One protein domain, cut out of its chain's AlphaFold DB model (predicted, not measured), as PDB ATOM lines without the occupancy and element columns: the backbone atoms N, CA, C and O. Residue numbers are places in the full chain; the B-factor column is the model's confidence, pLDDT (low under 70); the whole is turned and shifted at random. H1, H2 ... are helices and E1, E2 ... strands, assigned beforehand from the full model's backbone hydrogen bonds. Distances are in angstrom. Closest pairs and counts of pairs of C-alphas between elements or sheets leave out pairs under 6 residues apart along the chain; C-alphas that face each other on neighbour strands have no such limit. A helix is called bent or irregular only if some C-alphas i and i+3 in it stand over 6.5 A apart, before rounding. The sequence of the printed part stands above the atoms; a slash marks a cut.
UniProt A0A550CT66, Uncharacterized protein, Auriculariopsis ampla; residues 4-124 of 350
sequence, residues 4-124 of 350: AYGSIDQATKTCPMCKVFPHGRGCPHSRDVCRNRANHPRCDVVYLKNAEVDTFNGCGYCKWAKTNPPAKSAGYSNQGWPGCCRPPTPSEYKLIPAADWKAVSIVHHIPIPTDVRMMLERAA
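What this domain is: This is residues 4 to 124 of the 350 residues of an uncharacterized protein of Auriculariopsis ampla (UniProt A0A550CT66). The model is a flat slab of loops and short elements, with the two-stranded hairpin E1 and E2 in one part of it and the longest helix, H5, in another, where H2 and H6 pack on H5. H1 and H3 come near strand E2 at single points, while residues 67 to 89, a long stretch with no named element, run between the slab's rim and its middle. The printed part has 121 residues, in the order H1, H2, E1, E2, H3, H4, H5, H6; the sheet, order E1 - E2, is antiparallel. The class is mostly helix, though under half of the residues are in named elements. The whole is compact, with a radius of gyration of the C-alphas of 14.9 A, and spans 42 by 40 by 20 A.

Where its parts are: E1 is residues 30 to 34, 13.1 A long from C-alpha 30 at (237.137, 263.360, 436.116), and E2 is residues 45 to 49, 12.7 A long. H1 is residues 8 to 12, H2 residues 16 to 20, H3 residues 60 to 66 and H4 residues 90 to 95. H5, residues 98 to 108, is 15.8 A long and begins with C-alpha 98 at (251.186, 278.498, 423.348). H6, residues 114 to 123, is 14.0 A long and ends with C-alpha 123 at (252.817, 286.970, 426.985). H4 and H5 are irregular: C-alphas 91 and 94 are 7.2 A apart, and C-alphas 99 and 102 are 7.0 A apart.

How they stand to each other: E1 and E2 form an antiparallel hairpin, their directions at 142 degrees; N 34 and O 45 are within hydrogen-bond range at 2.8 A, and N 47 and O 32 at 2.9 A. The closest C-alphas of E2 and H3, those of Tyr 47 and Gly 60, are 7.6 A apart. The closest of H1 and E2, those of Gln 10 and Val 46, are 7.7 A apart. H2 and E2 are apart. H2 and H5 touch, the closest C-alphas being those of Val 20 and Ala 103, 5.8 A apart. H5 and H6 touch, the closest being those of Ala 98 and Val 116, 5.9 A apart, and they run opposite ways at a steep tilt of 52 degrees. H4 touches no helix. In H1, H3 and H6 every O i to N i+4 pair is within hydrogen-bond range; in H5 it is 5 of 7, while H2 has 0 of 1 beside 2 of 2 O i to N i+3 pairs, and H4 has 0 of 2 beside 2 of 3.

The domain as a whole: The two C-alphas farthest apart are those of Gly 24 and Lys 72, at 44.5 A. The printed part has no cut. The link from H3 to H4, 23 residues, is long. Mean pLDDT of the printed part is 93.8, and residues 69 to 71 are under 70.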
ATOM      1  N   ALA A   4     243.829 252.622 426.840       95.50
ATOM      2  CA  ALA A   4     242.745 251.666 426.657       95.50
ATOM      3  C   ALA A   4     242.006 251.442 427.986       95.50
ATOM      4  O   ALA A   4     242.636 251.308 429.041       95.50
ATOM      5  N   TYR A   5     240.679 251.397 427.938       96.69
ATOM      6  CA  TYR A   5     239.857 251.058 429.095       96.69
ATOM      7  C   TYR A   5     240.207 249.653 429.611       96.69
ATOM      8  O   TYR A   5     240.347 248.718 428.823       96.69
ATOM      9  N   GLY A   6     240.399 249.524 430.925       94.50
ATOM     10  CA  GLY A   6     240.858 248.290 431.575       94.50
ATOM     11  C   GLY A   6     242.377 248.064 431.553       94.50
ATOM     12  O   GLY A   6     242.843 247.056 432.077       94.50
ATOM     13  N   SER A   7     243.175 248.975 430.985       95.12
ATOM     14  CA  SER A   7     244.643 248.875 431.044       95.12
ATOM     15  C   SER A   7     245.197 249.160 432.448       95.12
ATOM     16  O   SER A   7     244.651 249.971 433.195       95.12
ATOM     17  N   ILE A   8     246.343 248.556 432.789       93.81
ATOM     18  CA  ILE A   8     247.049 248.794 434.066       93.81
ATOM     19  C   ILE A   8     247.391 250.280 434.290       93.81
ATOM     20  O   ILE A   8     247.381 250.771 435.419       93.81
ATOM     21  N   ASP A   9     247.602 251.016 433.198       90.38
ATOM     22  CA  ASP A   9     247.783 252.468 433.164       90.38
ATOM     23  C   ASP A   9     246.619 253.234 433.807       90.38
ATOM     24  O   ASP A   9     246.845 254.239 434.481       90.38
ATOM     25  N   GLN A  10     245.381 252.765 433.630       89.75
ATOM     26  CA  GLN A  10     244.189 253.397 434.199       89.75
ATOM     27  C   GLN A  10     244.158 253.294 435.731       89.75
ATOM     28  O   GLN A  10     243.717 254.234 436.391       89.75
ATOM     29  N   ALA A  11     244.618 252.167 436.284       86.25
ATOM     30  CA  ALA A  11     244.596 251.893 437.720       86.25
ATOM     31  C   ALA A  11     245.799 252.491 438.470       86.25
ATOM     32  O   ALA A  11     245.672 252.877 439.628       86.25
ATOM     33  N   THR A  12     246.963 252.568 437.819       87.56
ATOM     34  CA  THR A  12     248.237 252.921 438.476       87.56
ATOM     35  C   THR A  12     248.666 254.376 438.296       87.56
ATOM     36  O   THR A  12     249.445 254.882 439.103       87.56
ATOM     37  N   LYS A  13     248.192 255.084 437.259       84.62
ATOM     38  CA  LYS A  13     248.674 256.443 436.965       84.62
ATOM     39  C   LYS A  13     247.939 257.510 437.778       84.62
ATOM     40  O   LYS A  13     246.767 257.815 437.529       84.62
ATOM     41  N   THR A  14     248.688 258.160 438.674       93.25
ATOM     42  CA  THR A  14     248.365 259.469 439.271       93.25
ATOM     43  C   THR A  14     247.826 260.421 438.209       93.25
ATOM     44  O   THR A  14     248.291 260.393 437.067       93.25
ATOM     45  N   CYS A  15     246.856 261.273 438.558       94.88
ATOM     46  CA  CYS A  15     246.298 262.206 437.585       94.88
ATOM     47  C   CYS A  15     247.400 263.112 436.998       94.88
ATOM     48  O   CYS A  15     248.018 263.881 437.739       94.88
ATOM     49  N   PRO A  16     247.648 263.061 435.678       94.19
ATOM     50  CA  PRO A  16     248.691 263.860 435.041       94.19
ATOM     51  C   PRO A  16     248.419 265.367 435.100       94.19
ATOM     52  O   PRO A  16     249.378 266.129 435.145       94.19
ATOM     53  N   MET A  17     247.158 265.812 435.178       95.94
ATOM     54  CA  MET A  17     246.852 267.233 435.392       95.94
ATOM     55  C   MET A  17     247.184 267.682 436.820       95.94
ATOM     56  O   MET A  17     247.781 268.737 436.983       95.94
ATOM     57  N   CYS A  18     246.957 266.841 437.840       96.00
ATOM     58  CA  CYS A  18     247.401 267.117 439.218       96.00
ATOM     59  C   CYS A  18     248.933 267.218 439.371       96.00
ATOM     60  O   CYS A  18     249.418 267.782 440.345       96.00
ATOM     61  N   LYS A  19     249.712 266.677 438.421       94.81
ATOM     62  CA  LYS A  19     251.176 266.855 438.356       94.81
ATOM     63  C   LYS A  19     251.571 268.239 437.812       94.81
ATOM     64  O   LYS A  19     252.665 268.711 438.101       94.81
ATOM     65  N   VAL A  20     250.708 268.867 437.009       95.69
ATOM     66  CA  VAL A  20     250.917 270.211 436.439       95.69
ATOM     67  C   VAL A  20     250.350 271.288 437.369       95.69
ATOM     68  O   VAL A  20     251.022 272.281 437.639       95.69
ATOM     69  N   PHE A  21     249.135 271.064 437.867       96.12
ATOM     70  CA  PHE A  21     248.389 271.935 438.768       96.12
ATOM     71  C   PHE A  21     248.095 271.145 440.054       96.12
ATOM     72  O   PHE A  21     247.143 270.363 440.086       96.12
ATOM     73  N   PRO A  22     248.945 271.250 441.091       94.81
ATOM     74  CA  PRO A  22     248.761 270.494 442.323       94.81
ATOM     75  C   PRO A  22     247.539 271.000 443.097       94.81
ATOM     76  O   PRO A  22     247.462 272.169 443.469       94.81
ATOM     77  N   HIS A  23     246.602 270.093 443.374       94.69
ATOM     78  CA  HIS A  23     245.374 270.369 444.122       94.69
ATOM     79  C   HIS A  23     245.482 269.850 445.559       94.69
ATOM     80  O   HIS A  23     245.881 268.709 445.786       94.69
ATOM     81  N   GLY A  24     245.113 270.680 446.540       92.50
ATOM     82  CA  GLY A  24     245.282 270.356 447.965       92.50
ATOM     83  C   GLY A  24     244.261 269.366 448.543       92.50
ATOM     84  O   GLY A  24     244.512 268.777 449.591       92.50
ATOM     85  N   ARG A  25     243.108 269.168 447.888       91.69
ATOM     86  CA  ARG A  25     242.020 268.287 448.355       91.69
ATOM     87  C   ARG A  25     241.582 267.320 447.254       91.69
ATOM     88  O   ARG A  25     240.509 267.456 446.675       91.69
ATOM     89  N   GLY A  26     242.425 266.326 446.988       93.88
ATOM     90  CA  GLY A  26     242.155 265.288 445.993       93.88
ATOM     91  C   GLY A  26     242.296 265.767 444.544       93.88
ATOM     92  O   GLY A  26     242.765 266.866 444.267       93.88
ATOM     93  N   CYS A  27     241.919 264.897 443.607       95.12
ATOM     94  CA  CYS A  27     241.994 265.150 442.169       95.12
ATOM     95  C   CYS A  27     240.625 265.622 441.645       95.12
ATOM     96  O   CYS A  27     239.717 264.792 441.588       95.12
ATOM     97  N   PRO A  28     240.459 266.888 441.213       95.62
ATOM     98  CA  PRO A  28     239.189 267.373 440.658       95.62
ATOM     99  C   PRO A  28     238.921 266.861 439.232       95.62
ATOM    100  O   PRO A  28     237.794 266.929 438.743       95.62
ATOM    101  N   HIS A  29     239.943 266.336 438.544       95.81
ATOM    102  CA  HIS A  29     239.822 265.839 437.174       95.81
ATOM    103  C   HIS A  29     239.026 264.541 437.123       95.81
ATOM    104  O   HIS A  29     239.443 263.514 437.669       95.81
ATOM    105  N   SER A  30     237.911 264.564 436.397       95.50
ATOM    106  CA  SER A  30     237.137 263.360 436.116       95.50
ATOM    107  C   SER A  30     237.699 262.634 434.890       95.50
ATOM    108  O   SER A  30     238.301 263.228 433.992       95.50
ATOM    109  N   ARG A  31     237.532 261.310 434.859       95.94
ATOM    110  CA  ARG A  31     237.871 260.463 433.710       95.94
ATOM    111  C   ARG A  31     236.587 259.907 433.114       95.94
ATOM    112  O   ARG A  31     235.679 259.550 433.858       95.94
ATOM    113  N   ASP A  32     236.532 259.802 431.794       97.12
ATOM    114  CA  ASP A  32     235.407 259.206 431.071       97.12
ATOM    115  C   ASP A  32     235.901 258.294 429.937       97.12
ATOM    116  O   ASP A  32     237.079 258.323 429.571       97.12
ATOM    117  N   VAL A  33     235.011 257.461 429.398       97.56
ATOM    118  CA  VAL A  33     235.316 256.430 428.402       97.56
ATOM    119  C   VAL A  33     234.687 256.787 427.061       97.56
ATOM    120  O   VAL A  33     233.471 256.753 426.884       97.56
ATOM    121  N   CYS A  34     235.522 257.084 426.070       97.88
ATOM    122  CA  CYS A  34     235.070 257.251 424.699       97.88
ATOM    123  C   CYS A  34     234.921 255.877 424.040       97.88
ATOM    124  O   CYS A  34     235.851 255.069 424.076       97.88
ATOM    125  N   ARG A  35     233.762 255.632 423.419       97.81
ATOM    126  CA  ARG A  35     233.418 254.378 422.722       97.81
ATOM    127  C   ARG A  35     233.285 254.547 421.201       97.81
ATOM    128  O   ARG A  35     232.660 253.731 420.529       97.81
ATOM    129  N   ASN A  36     233.838 255.622 420.630       96.69
ATOM    130  CA  ASN A  36     233.715 255.913 419.201       96.69
ATOM    131  C   ASN A  36     234.668 255.041 418.359       96.69
ATOM    132  O   ASN A  36     235.761 255.456 417.959       96.69
ATOM    133  N   ARG A  37     234.217 253.820 418.053       94.75
ATOM    134  CA  ARG A  37     234.983 252.827 417.287       94.75
ATOM    135  C   ARG A  37     235.300 253.233 415.841       94.75
ATOM    136  O   ARG A  37     236.224 252.665 415.275       94.75
ATOM    137  N   ALA A  38     234.645 254.247 415.266       93.00
ATOM    138  CA  ALA A  38     235.068 254.798 413.974       93.00
ATOM    139  C   ALA A  38     236.418 255.537 414.079       93.00
ATOM    140  O   ALA A  38     237.256 255.445 413.185       93.00
ATOM    141  N   ASN A  39     236.663 256.223 415.203       93.81
ATOM    142  CA  ASN A  39     237.882 257.006 415.422       93.81
ATOM    143  C   ASN A  39     238.996 256.225 416.132       93.81
ATOM    144  O   ASN A  39     240.163 256.580 415.975       93.81
ATOM    145  N   HIS A  40     238.654 255.195 416.906       94.19
ATOM    146  CA  HIS A  40     239.607 254.321 417.597       94.19
ATOM    147  C   HIS A  40     239.075 252.867 417.650       94.19
ATOM    148  O   HIS A  40     238.595 252.405 418.685       94.19
ATOM    149  N   PRO A  41     239.129 252.103 416.541       93.81
ATOM    150  CA  PRO A  41     238.453 250.800 416.440       93.81
ATOM    151  C   PRO A  41     238.952 249.749 417.442       93.81
ATOM    152  O   PRO A  41     238.170 248.931 417.929       93.81
ATOM    153  N   ARG A  42     240.245 249.789 417.790       93.94
ATOM    154  CA  ARG A  42     240.924 248.756 418.590       93.94
ATOM    155  C   ARG A  42     240.453 248.663 420.046       93.94
ATOM    156  O   ARG A  42     240.463 247.572 420.605       93.94
ATOM    157  N   CYS A  43     240.059 249.769 420.671       95.44
ATOM    158  CA  CYS A  43     239.716 249.808 422.094       95.44
ATOM    159  C   CYS A  43     238.782 250.977 422.419       95.44
ATOM    160  O   CYS A  43     238.720 251.957 421.681       95.44
ATOM    161  N   ASP A  44     238.086 250.890 423.550       97.31
ATOM    162  CA  ASP A  44     237.491 252.072 424.173       97.31
ATOM    163  C   ASP A  44     238.591 252.846 424.908       97.31
ATOM    164  O   ASP A  44     239.498 252.246 425.492       97.31
ATOM    165  N   VAL A  45     238.543 254.176 424.847       97.19
ATOM    166  CA  VAL A  45     239.650 255.040 425.278       97.19
ATOM    167  C   VAL A  45     239.230 255.880 426.470       97.19
ATOM    168  O   VAL A  45     238.272 256.648 426.386       97.19
ATOM    169  N   VAL A  46     239.992 255.792 427.557       97.31
ATOM    170  CA  VAL A  46     239.836 256.685 428.706       97.31
ATOM    171  C   VAL A  46     240.466 258.038 428.393       97.31
ATOM    172  O   VAL A  46     241.581 258.113 427.870       97.31
ATOM    173  N   TYR A  47     239.750 259.105 428.726       97.00
ATOM    174  CA  TYR A  47     240.178 260.488 428.555       97.00
ATOM    175  C   TYR A  47     239.807 261.329 429.783       97.00
ATOM    176  O   TYR A  47     238.999 260.904 430.610       97.00
ATOM    177  N   LEU A  48     240.413 262.511 429.922       96.19
ATOM    178  CA  LEU A  48     240.090 263.443 431.004       96.19
ATOM    179  C   LEU A  48     238.980 264.410 430.573       96.19
ATOM    180  O   LEU A  48     238.969 264.922 429.448       96.19
ATOM    181  N   LYS A  49     238.068 264.671 431.507       94.25
ATOM    182  CA  LYS A  49     237.124 265.788 431.482       94.25
ATOM    183  C   LYS A  49     237.554 266.812 432.529       94.25
ATOM    184  O   LYS A  49     238.094 266.450 433.576       94.25
ATOM    185  N   ASN A  50     237.262 268.079 432.255       91.38
ATOM    186  CA  ASN A  50     237.530 269.210 433.144       91.38
ATOM    187  C   ASN A  50     239.029 269.366 433.476       91.38
ATOM    188  O   ASN A  50     239.390 269.718 434.596       91.38
ATOM    189  N   ALA A  51     239.911 269.081 432.513       94.25
ATOM    190  CA  ALA A  51     241.294 269.533 432.577       94.25
ATOM    191  C   ALA A  51     241.335 271.064 432.437       94.25
ATOM    192  O   ALA A  51     240.587 271.636 431.643       94.25
ATOM    193  N   GLU A  52     242.253 271.718 433.146       95.19
ATOM    194  CA  GLU A  52     242.486 273.170 433.084       95.19
ATOM    195  C   GLU A  52     243.043 273.633 431.723       95.19
ATOM    196  O   GLU A  52     243.168 274.824 431.467       95.19
ATOM    197  N   VAL A  53     243.424 272.684 430.866       96.50
ATOM    198  CA  VAL A  53     244.187 272.887 429.632       96.50
ATOM    199  C   VAL A  53     243.461 272.177 428.495       96.50
ATOM    200  O   VAL A  53     243.306 270.950 428.533       96.50
ATOM    201  N   ASP A  54     243.015 272.925 427.478       96.44
ATOM    202  CA  ASP A  54     242.113 272.374 426.461       96.44
ATOM    203  C   ASP A  54     242.746 271.234 425.664       96.44
ATOM    204  O   ASP A  54     242.069 270.235 425.417       96.44
ATOM    205  N   THR A  55     244.044 271.295 425.340       96.88
ATOM    206  CA  THR A  55     244.769 270.197 424.668       96.88
ATOM    207  C   THR A  55     244.452 268.829 425.283       96.88
ATOM    208  O   THR A  55     244.311 267.847 424.550       96.88
ATOM    209  N   PHE A  56     244.251 268.768 426.603       97.19
ATOM    210  CA  PHE A  56     243.955 267.551 427.354       97.19
ATOM    211  C   PHE A  56     242.472 267.213 427.545       97.19
ATOM    212  O   PHE A  56     242.170 266.079 427.925       97.19
ATOM    213  N   ASN A  57     241.554 268.138 427.262       96.62
ATOM    214  CA  ASN A  57     240.118 267.884 427.336       96.62
ATOM    215  C   ASN A  57     239.627 267.031 426.158       96.62
ATOM    216  O   ASN A  57     239.881 267.325 424.983       96.62
ATOM    217  N   GLY A  58     238.847 265.999 426.486       96.56
ATOM    218  CA  GLY A  58     238.184 265.141 425.505       96.56
ATOM    219  C   GLY A  58     239.049 263.990 424.977       96.56
ATOM    220  O   GLY A  58     240.249 263.886 425.221       96.56
ATOM    221  N   CYS A  59     238.422 263.085 424.221       97.38
ATOM    222  CA  CYS A  59     239.124 261.972 423.586       97.38
ATOM    223  C   CYS A  59     240.054 262.480 422.475       97.38
ATOM    224  O   CYS A  59     239.591 262.896 421.410       97.38
ATOM    225  N   GLY A  60     241.370 262.395 422.690       96.44
ATOM    226  CA  GLY A  60     242.363 262.877 421.729       96.44
ATOM    227  C   GLY A  60     242.330 262.166 420.367       96.44
ATOM    228  O   GLY A  60     242.674 262.786 419.367       96.44
ATOM    229  N   TYR A  61     241.852 260.919 420.275       96.44
ATOM    230  CA  TYR A  61     241.603 260.265 418.977       96.44
ATOM    231  C   TYR A  61     240.443 260.917 418.218       96.44
ATOM    232  O   TYR A  61     240.540 261.132 417.011       96.44
ATOM    233  N   CYS A  62     239.366 261.291 418.914       95.88
ATOM    234  CA  CYS A  62     238.268 262.040 418.303       95.88
ATOM    235  C   CYS A  62     238.670 263.486 417.976       95.88
ATOM    236  O   CYS A  62     238.241 264.001 416.949       95.88
ATOM    237  N   LYS A  63     239.508 264.132 418.804       95.56
ATOM    238  CA  LYS A  63     240.052 265.473 418.521       95.56
ATOM    239  C   LYS A  63     240.906 265.454 417.244       95.56
ATOM    240  O   LYS A  63     240.655 266.253 416.352       95.56
ATOM    241  N   TRP A  64     241.805 264.473 417.101       94.44
ATOM    242  CA  TRP A  64     242.596 264.274 415.878       94.44
ATOM    243  C   TRP A  64     241.734 264.015 414.640       94.44
ATOM    244  O   TRP A  64     241.946 264.644 413.610       94.44
ATOM    245  N   ALA A  65     240.721 263.148 414.735       93.50
ATOM    246  CA  ALA A  65     239.830 262.866 413.608       93.50
ATOM    247  C   ALA A  65     239.029 264.098 413.134       93.50
ATOM    248  O   ALA A  65     238.697 264.185 411.955       93.50
ATOM    249  N   LYS A  66     238.743 265.064 414.023       92.56
ATOM    250  CA  LYS A  66     238.031 266.307 413.679       92.56
ATOM    251  C   LYS A  66     238.880 267.319 412.907       92.56
ATOM    252  O   LYS A  66     238.319 268.109 412.158       92.56
ATOM    253  N   THR A  67     240.204 267.327 413.062       88.94
ATOM    254  CA  THR A  67     241.086 268.327 412.424       88.94
ATOM    255  C   THR A  67     241.424 268.025 410.959       88.94
ATOM    256  O   THR A  67     242.500 268.386 410.493       88.94
ATOM    257  N   ASN A  68     240.524 267.341 410.239       70.25
ATOM    258  CA  ASN A  68     240.686 266.906 408.846       70.25
ATOM    259  C   ASN A  68     242.092 266.366 408.499       70.25
ATOM    260  O   ASN A  68     242.674 266.770 407.486       70.25
ATOM    261  N   PRO A  69     242.669 265.445 409.298       65.25
ATOM    262  CA  PRO A  69     243.870 264.757 408.864       65.25
ATOM    263  C   PRO A  69     243.483 263.886 407.644       65.25
ATOM    264  O   PRO A  69     242.326 263.459 407.546       65.25
ATOM    265  N   PRO A  70     244.391 263.618 406.684       66.88
ATOM    266  CA  PRO A  70     244.041 262.917 405.447       66.88
ATOM    267  C   PRO A  70     243.279 261.624 405.744       66.88
ATOM    268  O   PRO A  70     243.703 260.893 406.636       66.88
ATOM    269  N   ALA A  71     242.203 261.305 405.011       67.88
ATOM    270  CA  ALA A  71     241.265 260.222 405.366       67.88
ATOM    271  C   ALA A  71     241.935 258.868 405.712       67.88
ATOM    272  O   ALA A  71     241.460 258.132 406.570       67.88
ATOM    273  N   LYS A  72     243.111 258.597 405.126       73.19
ATOM    274  CA  LYS A  72     244.022 257.469 405.418       73.19
ATOM    275  C   LYS A  72     244.539 257.387 406.873       73.19
ATOM    276  O   LYS A  72     245.154 256.391 407.244       73.19
ATOM    277  N   SER A  73     244.350 258.436 407.672       77.06
ATOM    278  CA  SER A  73     244.835 258.593 409.054       77.06
ATOM    279  C   SER A  73     243.717 258.665 410.105       77.06
ATOM    280  O   SER A  73     244.001 258.718 411.301       77.06
ATOM    281  N   ALA A  74     242.452 258.600 409.677       77.50
ATOM    282  CA  ALA A  74     241.339 258.239 410.549       77.50
ATOM    283  C   ALA A  74     241.318 256.711 410.797       77.50
ATOM    284  O   ALA A  74     242.029 255.943 410.142       77.50
ATOM    285  N   GLY A  75     240.518 256.248 411.761       86.56
ATOM    286  CA  GLY A  75     240.383 254.820 412.065       86.56
ATOM    287  C   GLY A  75     241.666 254.176 412.608       86.56
ATOM    288  O   GLY A  75     242.211 254.610 413.620       86.56
ATOM    289  N   TYR A  76     242.140 253.104 411.966       89.56
ATOM    290  CA  TYR A  76     243.254 252.276 412.464       89.56
ATOM    291  C   TYR A  76     244.607 252.993 412.563       89.56
ATOM    292  O   TYR A  76     245.424 252.620 413.407       89.56
ATOM    293  N   SER A  77     244.834 254.005 411.725       92.19
ATOM    294  CA  SER A  77     246.078 254.788 411.673       92.19
ATOM    295  C   SER A  77     246.027 256.052 412.542       92.19
ATOM    296  O   SER A  77     246.967 256.848 412.530       92.19
ATOM    297  N   ASN A  78     244.939 256.256 413.292       93.81
ATOM    298  CA  ASN A  78     244.768 257.415 414.154       93.81
ATOM    299  C   ASN A  78     245.747 257.345 415.334       93.81
ATOM    300  O   ASN A  78     245.601 256.514 416.227       93.81
ATOM    301  N   GLN A  79     246.742 258.232 415.348       93.62
ATOM    302  CA  GLN A  79     247.741 258.315 416.420       93.62
ATOM    303  C   GLN A  79     247.252 259.115 417.642       93.62
ATOM    304  O   GLN A  79     247.940 259.183 418.662       93.62
ATOM    305  N   GLY A  80     246.076 259.739 417.543       95.31
ATOM    306  CA  GLY A  80     245.541 260.646 418.547       95.31
ATOM    307  C   GLY A  80     246.242 262.005 418.586       95.31
ATOM    308  O   GLY A  80     247.303 262.218 417.992       95.31
ATOM    309  N   TRP A  81     245.603 262.937 419.297       96.81
ATOM    310  CA  TRP A  81     246.004 264.339 419.363       96.81
ATOM    311  C   TRP A  81     247.425 264.518 419.935       96.81
ATOM    312  O   TRP A  81     247.698 264.000 421.032       96.81
ATOM    313  N   PRO A  82     248.317 265.244 419.231       97.00
ATOM    314  CA  PRO A  82     249.665 265.540 419.699       97.00
ATOM    315  C   PRO A  82     249.607 266.366 420.987       97.00
ATOM    316  O   PRO A  82     248.733 267.208 421.175       97.00
ATOM    317  N   GLY A  83     250.494 266.067 421.929       96.25
ATOM    318  CA  GLY A  83     250.483 266.681 423.254       96.25
ATOM    319  C   GLY A  83     249.415 266.135 424.205       96.25
ATOM    320  O   GLY A  83     249.580 266.283 425.409       96.25
ATOM    321  N   CYS A  84     248.394 265.404 423.738       96.69
ATOM    322  CA  CYS A  84     247.441 264.697 424.605       96.69
ATOM    323  C   CYS A  84     247.709 263.186 424.647       96.69
ATOM    324  O   CYS A  84     248.190 262.654 425.658       96.69
ATOM    325  N   CYS A  85     247.418 262.471 423.556       95.75
ATOM    326  CA  CYS A  85     247.570 261.016 423.527       95.75
ATOM    327  C   CYS A  85     249.044 260.602 423.533       95.75
ATOM    328  O   CYS A  85     249.403 259.672 424.253       95.75
ATOM    329  N   ARG A  86     249.884 261.345 422.806       96.00
ATOM    330  CA  ARG A  86     251.301 261.064 422.538       96.00
ATOM    331  C   ARG A  86     252.147 262.345 422.590       96.00
ATOM    332  O   ARG A  86     251.571 263.433 422.471       96.00
ATOM    333  N   PRO A  87     253.484 262.239 422.681       97.38
ATOM    334  CA  PRO A  87     254.370 263.369 422.438       97.38
ATOM    335  C   PRO A  87     254.118 263.981 421.042       97.38
ATOM    336  O   PRO A  87     253.906 263.234 420.080       97.38
ATOM    337  N   PRO A  88     254.102 265.317 420.913       97.38
ATOM    338  CA  PRO A  88     254.049 266.003 419.631       97.38
ATOM    339  C   PRO A  88     255.389 265.883 418.894       97.38
ATOM    340  O   PRO A  88     256.451 265.862 419.520       97.38
ATOM    341  N   THR A  89     255.350 265.862 417.565       96.94
ATOM    342  CA  THR A  89     256.544 266.005 416.714       96.94
ATOM    343  C   THR A  89     256.741 267.470 416.286       96.94
ATOM    344  O   THR A  89     255.772 268.232 416.316       96.94
ATOM    345  N   PRO A  90     257.946 267.906 415.861       96.44
ATOM    346  CA  PRO A  90     258.215 269.317 415.545       96.44
ATOM    347  C   PRO A  90     257.274 269.961 414.515       96.44
ATOM    348  O   PRO A  90     256.934 271.134 414.635       96.44
ATOM    349  N   SER A  91     256.791 269.198 413.531       95.62
ATOM    350  CA  SER A  91     255.816 269.664 412.529       95.62
ATOM    351  C   SER A  91     254.405 269.892 413.094       95.62
ATOM    352  O   SER A  91     253.593 270.590 412.482       95.62
ATOM    353  N   GLU A  92     254.116 269.326 414.264       95.69
ATOM    354  CA  GLU A  92     252.832 269.383 414.965       95.69
ATOM    355  C   GLU A  92     252.829 270.408 416.098       95.69
ATOM    356  O   GLU A  92     251.782 270.634 416.700       95.69
ATOM    357  N   TYR A  93     253.963 271.054 416.392       96.75
ATOM    358  CA  TYR A  93     254.063 271.997 417.508       96.75
ATOM    359  C   TYR A  93     253.055 273.154 417.387       96.75
ATOM    360  O   TYR A  93     252.435 273.548 418.371       96.75
ATOM    361  N   LYS A  94     252.798 273.598 416.153       95.56
ATOM    362  CA  LYS A  94     251.772 274.588 415.783       95.56
ATOM    363  C   LYS A  94     250.318 274.181 416.082       95.56
ATOM    364  O   LYS A  94     249.436 275.026 415.991       95.56
ATOM    365  N   LEU A  95     250.047 272.905 416.376       95.50
ATOM    366  CA  LEU A  95     248.708 272.411 416.731       95.50
ATOM    367  C   LEU A  95     248.413 272.552 418.233       95.50
ATOM    368  O   LEU A  95     247.269 272.378 418.643       95.50
ATOM    369  N   ILE A  96     249.426 272.849 419.054       97.25
ATOM    370  CA  ILE A  96     249.290 273.015 420.505       97.25
ATOM    371  C   ILE A  96     249.323 274.518 420.828       97.25
ATOM    372  O   ILE A  96     250.329 275.168 420.523       97.25
ATOM    373  N   PRO A  97     248.271 275.085 421.455       97.25
ATOM    374  CA  PRO A  97     248.249 276.488 421.867       97.25
ATOM    375  C   PRO A  97     249.438 276.846 422.762       97.25
ATOM    376  O   PRO A  97     249.804 276.069 423.641       97.25
ATOM    377  N   ALA A  98     250.010 278.044 422.592       96.75
ATOM    378  CA  ALA A  98     251.186 278.498 423.348       96.75
ATOM    379  C   ALA A  98     251.027 278.329 424.876       96.75
ATOM    380  O   ALA A  98     251.958 277.877 425.539       96.75
ATOM    381  N   ALA A  99     249.836 278.614 425.417       96.56
ATOM    382  CA  ALA A  99     249.510 278.474 426.839       96.56
ATOM    383  C   ALA A  99     249.589 277.023 427.364       96.56
ATOM    384  O   ALA A  99     250.012 276.789 428.498       96.56
ATOM    385  N   ASP A 100     249.244 276.036 426.534       97.69
ATOM    386  CA  ASP A 100     249.119 274.626 426.928       97.69
ATOM    387  C   ASP A 100     250.490 273.935 427.068       97.69
ATOM    388  O   ASP A 100     250.627 272.893 427.723       97.69
ATOM    389  N   TRP A 101     251.539 274.518 426.482       97.56
ATOM    390  CA  TRP A 101     252.857 273.898 426.346       97.56
ATOM    391  C   TRP A 101     253.556 273.545 427.653       97.56
ATOM    392  O   TRP A 101     254.242 272.522 427.716       97.56
ATOM    393  N   LYS A 102     253.366 274.339 428.711       97.12
ATOM    394  CA  LYS A 102     253.920 274.025 430.037       97.12
ATOM    395  C   LYS A 102     253.366 272.697 430.562       97.12
ATOM    396  O   LYS A 102     254.115 271.874 431.083       97.12
ATOM    397  N   ALA A 103     252.070 272.463 430.367       97.62
ATOM    398  CA  ALA A 103     251.411 271.228 430.770       97.62
ATOM    399  C   ALA A 103     251.840 270.047 429.881       97.62
ATOM    400  O   ALA A 103     252.197 268.986 430.397       97.62
ATOM    401  N   VAL A 104     251.904 270.242 428.558       97.81
ATOM    402  CA  VAL A 104     252.385 269.216 427.612       97.81
ATOM    403  C   VAL A 104     253.822 268.778 427.925       97.81
ATOM    404  O   VAL A 104     254.098 267.576 427.963       97.81
ATOM    405  N   SER A 105     254.709 269.730 428.226       97.94
ATOM    406  CA  SER A 105     256.100 269.479 428.624       97.94
ATOM    407  C   SER A 105     256.201 268.582 429.864       97.94
ATOM    408  O   SER A 105     256.915 267.580 429.843       97.94
ATOM    409  N   ILE A 106     255.423 268.871 430.914       97.06
ATOM    410  CA  ILE A 106     255.427 268.113 432.180       97.06
ATOM    411  C   ILE A 106     254.792 266.717 432.036       97.06
ATOM    412  O   ILE A 106     255.210 265.772 432.717       97.06
ATOM    413  N   VAL A 107     253.776 266.571 431.179       96.19
ATOM    414  CA  VAL A 107     253.053 265.300 430.980       96.19
ATOM    415  C   VAL A 107     253.834 264.331 430.089       96.19
ATOM    416  O   VAL A 107     253.896 263.146 430.414       96.19
ATOM    417  N   HIS A 108     254.450 264.813 429.003       96.81
ATOM    418  CA  HIS A 108     255.188 263.974 428.041       96.81
ATOM    419  C   HIS A 108     256.711 264.012 428.205       96.81
ATOM    420  O   HIS A 108     257.405 263.328 427.460       96.81
ATOM    421  N   HIS A 109     257.231 264.774 429.173       97.12
ATOM    422  CA  HIS A 109     258.669 264.922 429.436       97.12
ATOM    423  C   HIS A 109     259.475 265.440 428.227       97.12
ATOM    424  O   HIS A 109     260.612 265.035 427.995       97.12
ATOM    425  N   ILE A 110     258.887 266.370 427.470       97.25
ATOM    426  CA  ILE A 110     259.516 267.026 426.313       97.25
ATOM    427  C   ILE A 110     259.954 268.458 426.665       97.25
ATOM    428  O   ILE A 110     259.274 269.120 427.456       97.25
ATOM    429  N   PRO A 111     261.045 268.986 426.082       97.50
ATOM    430  CA  PRO A 111     261.420 270.386 426.260       97.50
ATOM    431  C   PRO A 111     260.413 271.325 425.576       97.50
ATOM    432  O   PRO A 111     259.935 271.037 424.481       97.50
ATOM    433  N   ILE A 112     260.123 272.476 426.197       97.94
ATOM    434  CA  ILE A 112     259.322 273.538 425.563       97.94
ATOM    435  C   ILE A 112     260.144 274.153 424.412       97.94
ATOM    436  O   ILE A 112     261.266 274.611 424.685       97.94
ATOM    437  N   PRO A 113     259.612 274.202 423.173       97.75
ATOM    438  CA  PRO A 113     260.269 274.808 422.013       97.75
ATOM    439  C   PRO A 113     260.669 276.273 422.249       97.75
ATOM    440  O   PRO A 113     260.004 276.992 422.995       97.75
ATOM    441  N   THR A 114     261.775 276.720 421.651       97.06
ATOM    442  CA  THR A 114     262.353 278.052 421.920       97.06
ATOM    443  C   THR A 114     261.446 279.191 421.451       97.06
ATOM    444  O   THR A 114     261.276 280.172 422.167       97.06
ATOM    445  N   ASP A 115     260.819 279.037 420.287       96.38
ATOM    446  CA  ASP A 115     259.798 279.935 419.737       96.38
ATOM    447  C   ASP A 115     258.600 280.084 420.686       96.38
ATOM    448  O   ASP A 115     258.217 281.199 421.045       96.38
ATOM    449  N   VAL A 116     258.071 278.965 421.183       97.00
ATOM    450  CA  VAL A 116     256.980 278.960 422.166       97.00
ATOM    451  C   VAL A 116     257.412 279.583 423.491       97.00
ATOM    452  O   VAL A 116     256.642 280.323 424.103       97.00
ATOM    453  N   ARG A 117     258.646 279.325 423.939       96.25
ATOM    454  CA  ARG A 117     259.193 279.903 425.173       96.25
ATOM    455  C   ARG A 117     259.266 281.427 425.092       96.25
ATOM    456  O   ARG A 117     258.798 282.078 426.016       96.25
ATOM    457  N   MET A 118     259.754 281.975 423.977       95.94
ATOM    458  CA  MET A 118     259.778 283.424 423.740       95.94
ATOM    459  C   MET A 118     258.363 284.024 423.689       95.94
ATOM    460  O   MET A 118     258.139 285.112 424.215       95.94
ATOM    461  N   MET A 119     257.386 283.318 423.104       95.06
ATOM    462  CA  MET A 119     255.985 283.762 423.131       95.06
ATOM    463  C   MET A 119     255.402 283.762 424.550       95.06
ATOM    464  O   MET A 119     254.745 284.727 424.924       95.06
ATOM    465  N   LEU A 120     255.662 282.723 425.350       94.50
ATOM    466  CA  LEU A 120     255.225 282.638 426.749       94.50
ATOM    467  C   LEU A 120     255.883 283.707 427.631       94.50
ATOM    468  O   LEU A 120     255.210 284.295 428.469       94.50
ATOM    469  N   GLU A 121     257.171 283.978 427.429       93.94
ATOM    470  CA  GLU A 121     257.921 285.013 428.149       93.94
ATOM    471  C   GLU A 121     257.421 286.425 427.809       93.94
ATOM    472  O   GLU A 121     257.287 287.260 428.698       93.94
ATOM    473  N   ARG A 122     257.052 286.673 426.544       93.50
ATOM    474  CA  ARG A 122     256.445 287.939 426.104       93.50
ATOM    475  C   ARG A 122     254.971 288.090 426.505       93.50
ATOM    476  O   ARG A 122     254.502 289.215 426.652       93.50
ATOM    477  N   ALA A 123     254.232 286.985 426.610       91.56
ATOM    478  CA  ALA A 123     252.817 286.970 426.985       91.56
ATOM    479  C   ALA A 123     252.596 286.939 428.502       91.56
ATOM    480  O   ALA A 123     251.511 287.294 428.966       91.56
ATOM    481  N   ALA A 124     253.602 286.532 429.282       88.62
ATOM    482  CA  ALA A 124     253.606 286.790 430.708       88.62
ATOM    483  C   ALA A 124     253.431 288.306 430.903       88.62
ATOM    484  O   ALA A 124     254.200 289.074 430.313       88.62
TER     485      ALA A 124